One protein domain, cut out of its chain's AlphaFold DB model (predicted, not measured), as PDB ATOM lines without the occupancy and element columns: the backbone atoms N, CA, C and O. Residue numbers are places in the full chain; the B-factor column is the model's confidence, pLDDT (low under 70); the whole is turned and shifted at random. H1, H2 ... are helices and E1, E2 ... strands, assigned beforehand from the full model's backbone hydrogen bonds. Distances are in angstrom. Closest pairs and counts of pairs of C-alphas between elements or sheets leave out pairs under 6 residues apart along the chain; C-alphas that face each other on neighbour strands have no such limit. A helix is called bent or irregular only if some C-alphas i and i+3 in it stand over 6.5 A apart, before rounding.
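AT A GLANCE: This is residues 219 to 303 of the 440 residues of an uncharacterized protein of Candidatus Melainabacteria bacterium (UniProt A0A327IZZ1). Two helices, H1 and H2, meet at a steep angle, with the short strand E1 near both of them and the short helix H3 beyond E1 towards one end of the long axis; the link around Gly 284 makes the other end. Two long stretches with no named element, residues 219 to 238 and 271 to 290, make up much of the rest, and residues 219 to 220 pair with E1. The printed part has 85 residues, with three named helices and one named strand in the order H1, H2, E1, H3. The class is mostly helix, though under half of the residues are in named elements. The whole is compact, with a radius of gyration of the C-alphas of 11.9 A and spans of 35 by 27 by 18 A.

HOW THE PARTS SIT: Residues 219 to 220 form a short antiparallel pairing with residues 291 to 292 of E1, residues 291 to 293, a strand that pairs with no named strand. H1, residues 239 to 251, touches H2, residues 257 to 270, with residues 239 to 243 alone. Their closest C-alphas are those of Thr 243 and Arg 264, 5.8 A apart, and they run opposite ways at a steep tilt of 47 degrees. The closest C-alphas of H2 and E1 are those of Ile 267 and Val 292, 6.8 A apart. The closest C-alphas of H1 and E1 are those of Val 246 and Val 292, 7.2 A apart. H3, residues 295 to 301, is close to H1 but not clearly touching it: the closest C-alphas, those of Leu 247 and Met 295, are 7.7 A apart. The lines of H1 and H3 are about perpendicular, at 86 degrees. H2 and H3 are only just apart, with their closest C-alphas at 8.3 A. E1 and H3 meet only through their link. Every O i to N i+4 pair is within hydrogen-bond range in H2 and H3, and 7 of 9 are in H1.

IN THESE COORDINATES: H1 begins at C-alpha 239, (108.047, 113.429, 133.289), and is 16.2 A long from first to last C-alpha. It is irregular: C-alphas 246 and 249 are 9.1 A apart. H2, the longest helix with 14 residues, measures 20.0 A and begins at C-alpha 257, (109.022, 121.152, 120.778). E1 measures 6.9 A. H3 measures 9.8 A and ends at C-alpha 301, (101.878, 108.659, 116.155).

THE WHOLE: The two C-alphas farthest apart, those of Gly 284 and Thr 303, are 36.2 A apart. The printed part has no cut. The link from H2 to E1 is long, with 20 residues, while those from H1 to H2 and from E1 to H3 are tight. The mean pLDDT of the printed part is 73.2, and it is under 70 at residues 221 to 234, residues 247 to 255 and residue 303.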
ATOM      1  N   TYR A 219     105.142 100.116 127.412       76.69
ATOM      2  CA  TYR A 219     105.835  99.091 128.199       76.69
ATOM      3  C   TYR A 219     106.007  99.528 129.649       76.69
ATOM      4  O   TYR A 219     106.256 100.709 129.905       76.69
ATOM      5  N   ARG A 220     105.988  98.570 130.578       76.19
ATOM      6  CA  ARG A 220     106.297  98.790 131.989       76.19
ATOM      7  C   ARG A 220     107.789  99.029 132.122       76.19
ATOM      8  O   ARG A 220     108.598  98.161 131.813       76.19
ATOM      9  N   ALA A 221     108.161 100.188 132.636       69.75
ATOM     10  CA  ALA A 221     109.545 100.624 132.756       69.75
ATOM     11  C   ALA A 221     110.418  99.702 133.631       69.75
ATOM     12  O   ALA A 221     111.636  99.691 133.469       69.75
ATOM     13  N   THR A 222     109.814  98.961 134.565       62.09
ATOM     14  CA  THR A 222     110.518  98.155 135.579       62.09
ATOM     15  C   THR A 222     110.413  96.644 135.388       62.09
ATOM     16  O   THR A 222     111.232  95.926 135.952       62.09
ATOM     17  N   SER A 223     109.419  96.144 134.649       57.25
ATOM     18  CA  SER A 223     109.222  94.699 134.422       57.25
ATOM     19  C   SER A 223     109.502  94.288 132.985       57.25
ATOM     20  O   SER A 223     109.994  93.188 132.736       57.25
ATOM     21  N   ASP A 224     109.240  95.185 132.038       52.53
ATOM     22  CA  ASP A 224     109.475  94.927 130.632       52.53
ATOM     23  C   ASP A 224     110.860  95.497 130.340       52.53
ATOM     24  O   ASP A 224     111.140  96.649 130.675       52.53
ATOM     25  N   LYS A 225     111.767  94.701 129.760       51.38
ATOM     26  CA  LYS A 225     113.089  95.159 129.293       51.38
ATOM     27  C   LYS A 225     112.894  96.181 128.171       51.38
ATOM     28  O   LYS A 225     113.066  95.868 126.996       51.38
ATOM     29  N   SER A 226     112.459  97.381 128.536       49.78
ATOM     30  CA  SER A 226     112.064  98.423 127.615       49.78
ATOM     31  C   SER A 226     113.307  98.855 126.844       49.78
ATOM     32  O   SER A 226     114.249  99.368 127.452       49.78
ATOM     33  N   PRO A 227     113.352  98.669 125.514       48.97
ATOM     34  CA  PRO A 227     114.518  99.048 124.724       48.97
ATOM     35  C   PRO A 227     114.770 100.567 124.729       48.97
ATOM     36  O   PRO A 227     115.837 101.002 124.304       48.97
ATOM     37  N   THR A 228     113.812 101.379 125.198       53.41
ATOM     38  CA  THR A 228     113.904 102.847 125.257       53.41
ATOM     39  C   THR A 228     114.502 103.394 126.542       53.41
ATOM     40  O   THR A 228     114.960 104.534 126.548       53.41
ATOM     41  N   ILE A 229     114.565 102.615 127.620       55.12
ATOM     42  CA  ILE A 229     115.243 103.059 128.836       55.12
ATOM     43  C   ILE A 229     116.621 102.401 128.828       55.12
ATOM     44  O   ILE A 229     116.768 101.269 129.264       55.12
ATOM     45  N   ASN A 230     117.613 103.091 128.250       50.06
ATOM     46  CA  ASN A 230     118.997 102.633 128.020       50.06
ATOM     47  C   ASN A 230     119.753 102.241 129.319       50.06
ATOM     48  O   ASN A 230     120.723 102.899 129.689       50.06
ATOM     49  N   GLY A 231     119.291 101.235 130.063       50.00
ATOM     50  CA  GLY A 231     119.840 100.824 131.361       50.00
ATOM     51  C   GLY A 231     119.738 101.877 132.475       50.00
ATOM     52  O   GLY A 231     120.291 101.674 133.551       50.00
ATOM     53  N   ALA A 232     119.068 103.009 132.238       57.25
ATOM     54  CA  ALA A 232     118.939 104.091 133.208       57.25
ATOM     55  C   ALA A 232     117.721 103.867 134.114       57.25
ATOM     56  O   ALA A 232     116.628 103.620 133.621       57.25
ATOM     57  N   SER A 233     117.867 104.005 135.433       64.12
ATOM     58  CA  SER A 233     116.711 103.872 136.329       64.12
ATOM     59  C   SER A 233     115.693 105.002 136.087       64.12
ATOM     60  O   SER A 233     116.094 106.171 136.038       64.12
ATOM     61  N   PRO A 234     114.390 104.696 135.942       69.38
ATOM     62  CA  PRO A 234     113.332 105.701 135.859       69.38
ATOM     63  C   PRO A 234     112.982 106.326 137.223       69.38
ATOM     64  O   PRO A 234     112.274 107.331 137.258       69.38
ATOM     65  N   GLN A 235     113.463 105.754 138.334       74.31
ATOM     66  CA  GLN A 235     113.133 106.215 139.684       74.31
ATOM     67  C   GLN A 235     113.603 107.650 139.937       74.31
ATOM     68  O   GLN A 235     114.707 108.046 139.560       74.31
ATOM     69  N   GLY A 236     112.746 108.428 140.600       71.44
ATOM     70  CA  GLY A 236     113.022 109.809 141.005       71.44
ATOM     71  C   GLY A 236     113.039 110.827 139.860       71.44
ATOM     72  O   GLY A 236     113.302 112.003 140.103       71.44
ATOM     73  N   LYS A 237     112.774 110.412 138.617       77.44
ATOM     74  CA  LYS A 237     112.800 111.303 137.453       77.44
ATOM     75  C   LYS A 237     111.435 111.914 137.203       77.44
ATOM     76  O   LYS A 237     110.425 111.223 137.244       77.44
ATOM     77  N   ASN A 238     111.415 113.201 136.875       82.69
ATOM     78  CA  ASN A 238     110.192 113.871 136.444       82.69
ATOM     79  C   ASN A 238     109.814 113.480 135.001       82.69
ATOM     80  O   ASN A 238     110.621 112.937 134.241       82.69
ATOM     81  N   ALA A 239     108.582 113.785 134.599       80.81
ATOM     82  CA  ALA A 239     108.047 113.429 133.289       80.81
ATOM     83  C   ALA A 239     108.864 114.019 132.129       80.81
ATOM     84  O   ALA A 239     108.995 113.377 131.089       80.81
ATOM     85  N   SER A 240     109.468 115.202 132.295       75.31
ATOM     86  CA  SER A 240     110.345 115.790 131.270       75.31
ATOM     87  C   SER A 240     111.621 114.970 131.094       75.31
ATOM     88  O   SER A 240     112.005 114.654 129.972       75.31
ATOM     89  N   GLN A 241     112.260 114.579 132.197       72.56
ATOM     90  CA  GLN A 241     113.452 113.736 132.188       72.56
ATOM     91  C   GLN A 241     113.148 112.342 131.632       72.56
ATOM     92  O   GLN A 241     113.962 111.791 130.894       72.56
ATOM     93  N   LEU A 242     111.974 111.785 131.935       75.94
ATOM     94  CA  LEU A 242     111.516 110.520 131.358       75.94
ATOM     95  C   LEU A 242     111.212 110.635 129.871       75.94
ATOM     96  O   LEU A 242     111.610 109.762 129.112       75.94
ATOM     97  N   THR A 243     110.604 111.735 129.432       75.06
ATOM     98  CA  THR A 243     110.391 112.008 128.004       75.06
ATOM     99  C   THR A 243     111.732 112.083 127.272       75.06
ATOM    100  O   THR A 243     111.906 111.439 126.240       75.06
ATOM    101  N   SER A 244     112.726 112.779 127.835       71.12
ATOM    102  CA  SER A 244     114.088 112.823 127.286       71.12
ATOM    103  C   SER A 244     114.786 111.462 127.289       71.12
ATOM    104  O   SER A 244     115.568 111.186 126.383       71.12
ATOM    105  N   LEU A 245     114.521 110.601 128.275       71.69
ATOM    106  CA  LEU A 245     115.052 109.236 128.298       71.69
ATOM    107  C   LEU A 245     114.409 108.355 127.231       71.69
ATOM    108  O   LEU A 245     115.132 107.684 126.504       71.69
ATOM    109  N   VAL A 246     113.081 108.405 127.112       72.75
ATOM    110  CA  VAL A 246     112.299 107.618 126.152       72.75
ATOM    111  C   VAL A 246     112.622 108.018 124.715       72.75
ATOM    112  O   VAL A 246     112.811 107.157 123.861       72.75
ATOM    113  N   LEU A 247     112.728 109.322 124.446       67.31
ATOM    114  CA  LEU A 247     113.178 109.833 123.151       67.31
ATOM    115  C   LEU A 247     114.685 109.617 122.945       67.31
ATOM    116  O   LEU A 247     115.173 109.573 121.813       67.31
ATOM    117  N   GLY A 248     115.448 109.522 124.032       57.84
ATOM    118  CA  GLY A 248     116.898 109.614 124.003       57.84
ATOM    119  C   GLY A 248     117.387 110.923 123.368       57.84
ATOM    120  O   GLY A 248     116.648 111.727 122.806       57.84
ATOM    121  N   THR A 249     118.699 111.127 123.363       47.19
ATOM    122  CA  THR A 249     119.311 112.307 122.725       47.19
ATOM    123  C   THR A 249     119.149 112.337 121.197       47.19
ATOM    124  O   THR A 249     119.423 113.357 120.572       47.19
ATOM    125  N   LYS A 250     118.699 111.234 120.579       47.31
ATOM    126  CA  LYS A 250     118.621 111.052 119.119       47.31
ATOM    127  C   LYS A 250     117.300 111.505 118.509       47.31
ATOM    128  O   LYS A 250     117.309 111.991 117.384       47.31
ATOM    129  N   LEU A 251     116.181 111.349 119.218       54.22
ATOM    130  CA  LEU A 251     114.855 111.692 118.685       54.22
ATOM    131  C   LEU A 251     114.360 113.054 119.172       54.22
ATOM    132  O   LEU A 251     113.416 113.594 118.598       54.22
ATOM    133  N   MET A 252     115.053 113.666 120.138       51.25
ATOM    134  CA  MET A 252     114.827 115.065 120.518       51.25
ATOM    135  C   MET A 252     115.039 116.052 119.357       51.25
ATOM    136  O   MET A 252     114.499 117.149 119.393       51.25
ATOM    137  N   GLY A 253     115.793 115.680 118.316       50.28
ATOM    138  CA  GLY A 253     115.920 116.480 117.090       50.28
ATOM    139  C   GLY A 253     114.880 116.159 116.009       50.28
ATOM    140  O   GLY A 253     114.790 116.886 115.025       50.28
ATOM    141  N   SER A 254     114.125 115.064 116.157       58.53
ATOM    142  CA  SER A 254     113.144 114.593 115.166       58.53
ATOM    143  C   SER A 254     111.713 114.996 115.507       58.53
ATOM    144  O   SER A 254     110.900 115.138 114.599       58.53
ATOM    145  N   LEU A 255     111.406 115.182 116.794       64.88
ATOM    146  CA  LEU A 255     110.137 115.749 117.242       64.88
ATOM    147  C   LEU A 255     110.295 117.253 117.466       64.88
ATOM    148  O   LEU A 255     111.247 117.695 118.110       64.88
ATOM    149  N   THR A 256     109.319 118.027 116.999       70.12
ATOM    150  CA  THR A 256     109.198 119.451 117.334       70.12
ATOM    151  C   THR A 256     108.961 119.642 118.836       70.12
ATOM    152  O   THR A 256     108.457 118.746 119.514       70.12
ATOM    153  N   ALA A 257     109.264 120.831 119.367       70.12
ATOM    154  CA  ALA A 257     109.022 121.152 120.778       70.12
ATOM    155  C   ALA A 257     107.555 120.923 121.197       70.12
ATOM    156  O   ALA A 257     107.293 120.434 122.293       70.12
ATOM    157  N   LYS A 258     106.606 121.195 120.290       74.12
ATOM    158  CA  LYS A 258     105.177 120.937 120.500       74.12
ATOM    159  C   LYS A 258     104.881 119.441 120.660       74.12
ATOM    160  O   LYS A 258     104.230 119.049 121.617       74.12
ATOM    161  N   GLN A 259     105.429 118.599 119.785       79.56
ATOM    162  CA  GLN A 259     105.248 117.141 119.857       79.56
ATOM    163  C   GLN A 259     105.927 116.529 121.092       79.56
ATOM    164  O   GLN A 259     105.442 115.549 121.652       79.56
ATOM    165  N   GLN A 260     107.043 117.105 121.546       75.25
ATOM    166  CA  GLN A 260     107.685 116.693 122.798       75.25
ATOM    167  C   GLN A 260     106.821 117.032 124.017       75.25
ATOM    168  O   GLN A 260     106.721 116.215 124.932       75.25
ATOM    169  N   ALA A 261     106.180 118.205 124.020       80.50
ATOM    170  CA  ALA A 261     105.231 118.587 125.060       80.50
ATOM    171  C   ALA A 261     104.001 117.663 125.063       80.50
ATOM    172  O   ALA A 261     103.669 117.109 126.105       80.50
ATOM    173  N   GLU A 262     103.412 117.387 123.896       85.00
ATOM    174  CA  GLU A 262     102.278 116.458 123.759       85.00
ATOM    175  C   GLU A 262     102.618 115.041 124.256       85.00
ATOM    176  O   GLU A 262     101.819 114.407 124.949       85.00
ATOM    177  N   LEU A 263     103.826 114.546 123.957       86.44
ATOM    178  CA  LEU A 263     104.292 113.252 124.453       86.44
ATOM    179  C   LEU A 263     104.471 113.250 125.976       86.44
ATOM    180  O   LEU A 263     104.106 112.275 126.635       86.44
ATOM    181  N   ARG A 264     105.018 114.332 126.543       85.31
ATOM    182  CA  ARG A 264     105.168 114.488 127.994       85.31
ATOM    183  C   ARG A 264     103.808 114.489 128.685       85.31
ATOM    184  O   ARG A 264     103.640 113.774 129.671       85.31
ATOM    185  N   ASP A 265     102.848 115.245 128.168       87.88
ATOM    186  CA  ASP A 265     101.500 115.323 128.734       87.88
ATOM    187  C   ASP A 265     100.801 113.964 128.685       87.88
ATOM    188  O   ASP A 265     100.114 113.561 129.626       87.88
ATOM    189  N   GLU A 266     101.035 113.194 127.621       88.50
ATOM    190  CA  GLU A 266     100.529 111.833 127.529       88.50
ATOM    191  C   GLU A 266     101.170 110.888 128.553       88.50
ATOM    192  O   GLU A 266     100.449 110.097 129.165       88.50
ATOM    193  N   ILE A 267     102.482 110.997 128.794       88.00
ATOM    194  CA  ILE A 267     103.177 110.242 129.849       88.00
ATOM    195  C   ILE A 267     102.600 110.591 131.226       88.00
ATOM    196  O   ILE A 267     102.337 109.681 132.011       88.00
ATOM    197  N   ILE A 268     102.348 111.872 131.511       88.25
ATOM    198  CA  ILE A 268     101.742 112.317 132.778       88.25
ATOM    199  C   ILE A 268     100.338 111.728 132.932       88.25
ATOM    200  O   ILE A 268     100.025 111.104 133.944       88.25
ATOM    201  N   ARG A 269      99.500 111.866 131.899       89.06
ATOM    202  CA  ARG A 269      98.111 111.390 131.902       89.06
ATOM    203  C   ARG A 269      98.003 109.874 132.062       89.06
ATOM    204  O   ARG A 269      97.060 109.397 132.688       89.06
ATOM    205  N   LYS A 270      98.931 109.116 131.474       85.94
ATOM    206  CA  LYS A 270      98.966 107.648 131.557       85.94
ATOM    207  C   LYS A 270      99.553 107.131 132.870       85.94
ATOM    208  O   LYS A 270      99.253 106.002 133.233       85.94
ATOM    209  N   ASN A 271     100.308 107.956 133.597       86.50
ATOM    210  CA  ASN A 271     100.968 107.578 134.848       86.50
ATOM    211  C   ASN A 271     100.544 108.458 136.039       86.50
ATOM    212  O   ASN A 271     101.399 109.055 136.704       86.50
ATOM    213  N   PRO A 272      99.239 108.529 136.366       87.38
ATOM    214  CA  PRO A 272      98.752 109.366 137.459       87.38
ATOM    215  C   PRO A 272      99.200 108.870 138.842       87.38
ATOM    216  O   PRO A 272      99.136 109.629 139.805       87.38
ATOM    217  N   SER A 273      99.643 107.616 138.979       84.12
ATOM    218  CA  SER A 273     100.221 107.079 140.221       84.12
ATOM    219  C   SER A 273     101.650 107.566 140.475       84.12
ATOM    220  O   SER A 273     102.099 107.554 141.619       84.12
ATOM    221  N   VAL A 274     102.358 107.997 139.428       83.94
ATOM    222  CA  VAL A 274     103.768 108.401 139.503       83.94
ATOM    223  C   VAL A 274     103.907 109.917 139.457       83.94
ATOM    224  O   VAL A 274     104.677 110.463 140.242       83.94
ATOM    225  N   PHE A 275     103.149 110.605 138.595       88.62
ATOM    226  CA  PHE A 275     103.284 112.051 138.390       88.62
ATOM    227  C   PHE A 275     102.087 112.859 138.886       88.62
ATOM    228  O   PHE A 275     100.935 112.426 138.817       88.62
ATOM    229  N   ASP A 276     102.366 114.070 139.364       86.94
ATOM    230  CA  ASP A 276     101.379 115.135 139.509       86.94
ATOM    231  C   ASP A 276     101.027 115.767 138.142       86.94
ATOM    232  O   ASP A 276     101.609 115.434 137.108       86.94
ATOM    233  N   LYS A 277     100.075 116.711 138.126       84.75
ATOM    234  CA  LYS A 277      99.654 117.415 136.897       84.75
ATOM    235  C   LYS A 277     100.790 118.202 136.225       84.75
ATOM    236  O   LYS A 277     100.711 118.472 135.034       84.75
ATOM    237  N   ASN A 278     101.835 118.549 136.974       81.25
ATOM    238  CA  ASN A 278     102.993 119.296 136.490       81.25
ATOM    239  C   ASN A 278     104.099 118.358 135.968       81.25
ATOM    240  O   ASN A 278     105.082 118.808 135.373       81.25
ATOM    241  N   GLY A 279     103.943 117.045 136.149       78.38
ATOM    242  CA  GLY A 279     104.914 116.033 135.765       78.38
ATOM    243  C   GLY A 279     106.001 115.775 136.803       78.38
ATOM    244  O   GLY A 279     106.993 115.131 136.466       78.38
ATOM    245  N   ASN A 280     105.856 116.258 138.036       86.06
ATOM    246  CA  ASN A 280     106.770 115.926 139.124       86.06
ATOM    247  C   ASN A 280     106.381 114.593 139.767       86.06
ATOM    248  O   ASN A 280     105.191 114.275 139.832       86.06
ATOM    249  N   PRO A 281     107.353 113.817 140.273       83.94
ATOM    250  CA  PRO A 281     107.067 112.624 141.052       83.94
ATOM    251  C   PRO A 281     106.207 112.922 142.278       83.94
ATOM    252  O   PRO A 281     106.511 113.835 143.046       83.94
ATOM    253  N   LYS A 282     105.175 112.113 142.501       86.56
ATOM    254  CA  LYS A 282     104.411 112.139 143.747       86.56
ATOM    255  C   LYS A 282     105.236 111.565 144.909       86.56
ATOM    256  O   LYS A 282     106.052 110.662 144.692       86.56
ATOM    257  N   PRO A 283     105.009 112.024 146.151       80.44
ATOM    258  CA  PRO A 283     105.529 111.350 147.338       80.44
ATOM    259  C   PRO A 283     105.079 109.883 147.354       80.44
ATOM    260  O   PRO A 283     103.899 109.601 147.155       80.44
ATOM    261  N   GLY A 284     106.014 108.946 147.533       77.69
ATOM    262  CA  GLY A 284     105.714 107.508 147.494       77.69
ATOM    263  C   GLY A 284     105.332 106.962 146.110       77.69
ATOM    264  O   GLY A 284     104.700 105.913 146.033       77.69
ATOM    265  N   ALA A 285     105.683 107.665 145.025       80.38
ATOM    266  CA  ALA A 285     105.378 107.247 143.657       80.38
ATOM    267  C   ALA A 285     105.779 105.786 143.378       80.38
ATOM    268  O   ALA A 285     106.937 105.389 143.535       80.38
ATOM    269  N   ASP A 286     104.814 105.002 142.896       78.50
ATOM    270  CA  ASP A 286     105.003 103.592 142.564       78.50
ATOM    271  C   ASP A 286     105.533 103.436 141.131       78.50
ATOM    272  O   ASP A 286     104.786 103.235 140.169       78.50
ATOM    273  N   TYR A 287     106.856 103.525 140.990       76.75
ATOM    274  CA  TYR A 287     107.544 103.358 139.707       76.75
ATOM    275  C   TYR A 287     107.431 101.941 139.130       76.75
ATOM    276  O   TYR A 287     107.710 101.768 137.945       76.75
ATOM    277  N   SER A 288     106.989 100.941 139.908       74.88
ATOM    278  CA  SER A 288     106.765  99.580 139.392       74.88
ATOM    279  C   SER A 288     105.602  99.504 138.389       74.88
ATOM    280  O   SER A 288     105.470  98.554 137.609       74.88
ATOM    281  N   LYS A 289     104.746 100.529 138.406       78.75
ATOM    282  CA  LYS A 289     103.592 100.712 137.520       78.75
ATOM    283  C   LYS A 289     103.812 101.818 136.490       78.75
ATOM    284  O   LYS A 289     102.850 102.265 135.878       78.75
ATOM    285  N   LEU A 290     105.050 102.287 136.328       84.00
ATOM    286  CA  LEU A 290     105.371 103.301 135.334       84.00
ATOM    287  C   LEU A 290     105.329 102.687 133.934       84.00
ATOM    288  O   LEU A 290     106.170 101.855 133.601       84.00
ATOM    289  N   ASP A 291     104.423 103.173 133.099       83.50
ATOM    290  CA  ASP A 291     104.335 102.837 131.685       83.50
ATOM    291  C   ASP A 291     105.011 103.917 130.830       83.50
ATOM    292  O   ASP A 291     104.777 105.120 130.990       83.50
ATOM    293  N   VAL A 292     105.826 103.495 129.867       81.75
ATOM    294  CA  VAL A 292     106.500 104.373 128.902       81.75
ATOM    295  C   VAL A 292     106.139 104.002 127.462       81.75
ATOM    296  O   VAL A 292     105.962 102.820 127.161       81.75
ATOM    297  N   PRO A 293     106.045 104.974 126.537       80.69
ATOM    298  CA  PRO A 293     105.723 104.674 125.152       80.69
ATOM    299  C   PRO A 293     106.889 103.973 124.448       80.69
ATOM    300  O   PRO A 293     108.067 104.263 124.674       80.69
ATOM    301  N   SER A 294     106.551 103.060 123.541       74.69
ATOM    302  CA  SER A 294     107.507 102.414 122.644       74.69
ATOM    303  C   SER A 294     107.994 103.369 121.558       74.69
ATOM    304  O   SER A 294     107.276 104.275 121.126       74.69
ATOM    305  N   MET A 295     109.183 103.107 121.006       71.12
ATOM    306  CA  MET A 295     109.636 103.864 119.837       71.12
ATOM    307  C   MET A 295     108.736 103.690 118.619       71.12
ATOM    308  O   MET A 295     108.600 104.620 117.828       71.12
ATOM    309  N   GLN A 296     108.160 102.503 118.444       70.94
ATOM    310  CA  GLN A 296     107.279 102.229 117.318       70.94
ATOM    311  C   GLN A 296     106.016 103.089 117.410       70.94
ATOM    312  O   GLN A 296     105.678 103.770 116.446       70.94
ATOM    313  N   TYR A 297     105.417 103.160 118.603       80.12
ATOM    314  CA  TYR A 297     104.279 104.030 118.887       80.12
ATOM    315  C   TYR A 297     104.588 105.497 118.583       80.12
ATOM    316  O   TYR A 297     103.819 106.158 117.894       80.12
ATOM    317  N   ILE A 298     105.738 106.005 119.038       77.69
ATOM    318  CA  ILE A 298     106.139 107.402 118.803       77.69
ATOM    319  C   ILE A 298     106.321 107.675 117.302       77.69
ATOM    320  O   ILE A 298     105.863 108.701 116.801       77.69
ATOM    321  N   LYS A 299     106.959 106.757 116.564       72.69
ATOM    322  CA  LYS A 299     107.165 106.898 115.114       72.69
ATOM    323  C   LYS A 299     105.856 106.907 114.335       72.69
ATOM    324  O   LYS A 299     105.704 107.728 113.435       72.69
ATOM    325  N   GLU A 300     104.934 106.020 114.687       77.69
ATOM    326  CA  GLU A 300     103.616 105.933 114.057       77.69
ATOM    327  C   GLU A 300     102.762 107.160 114.392       77.69
ATOM    328  O   GLU A 300     102.233 107.801 113.486       77.69
ATOM    329  N   LYS A 301     102.704 107.546 115.673       82.69
ATOM    330  CA  LYS A 301     101.878 108.659 116.155       82.69
ATOM    331  C   LYS A 301     102.277 110.007 115.566       82.69
ATOM    332  O   LYS A 301     101.409 110.771 115.166       82.69
ATOM    333  N   TYR A 302     103.574 110.301 115.510       78.31
ATOM    334  CA  TYR A 302     104.070 111.582 114.996       78.31
ATOM    335  C   TYR A 302     104.462 111.523 113.517       78.31
ATOM    336  O   TYR A 302     105.124 112.438 113.028       78.31
ATOM    337  N   THR A 303     104.076 110.446 112.819       66.19
ATOM    338  CA  THR A 303     104.323 110.237 111.382       66.19
ATOM    339  C   THR A 303     105.784 110.501 111.007       66.19
ATOM    340  O   THR A 303     106.101 111.074 109.963       66.19
TER     341      THR A 303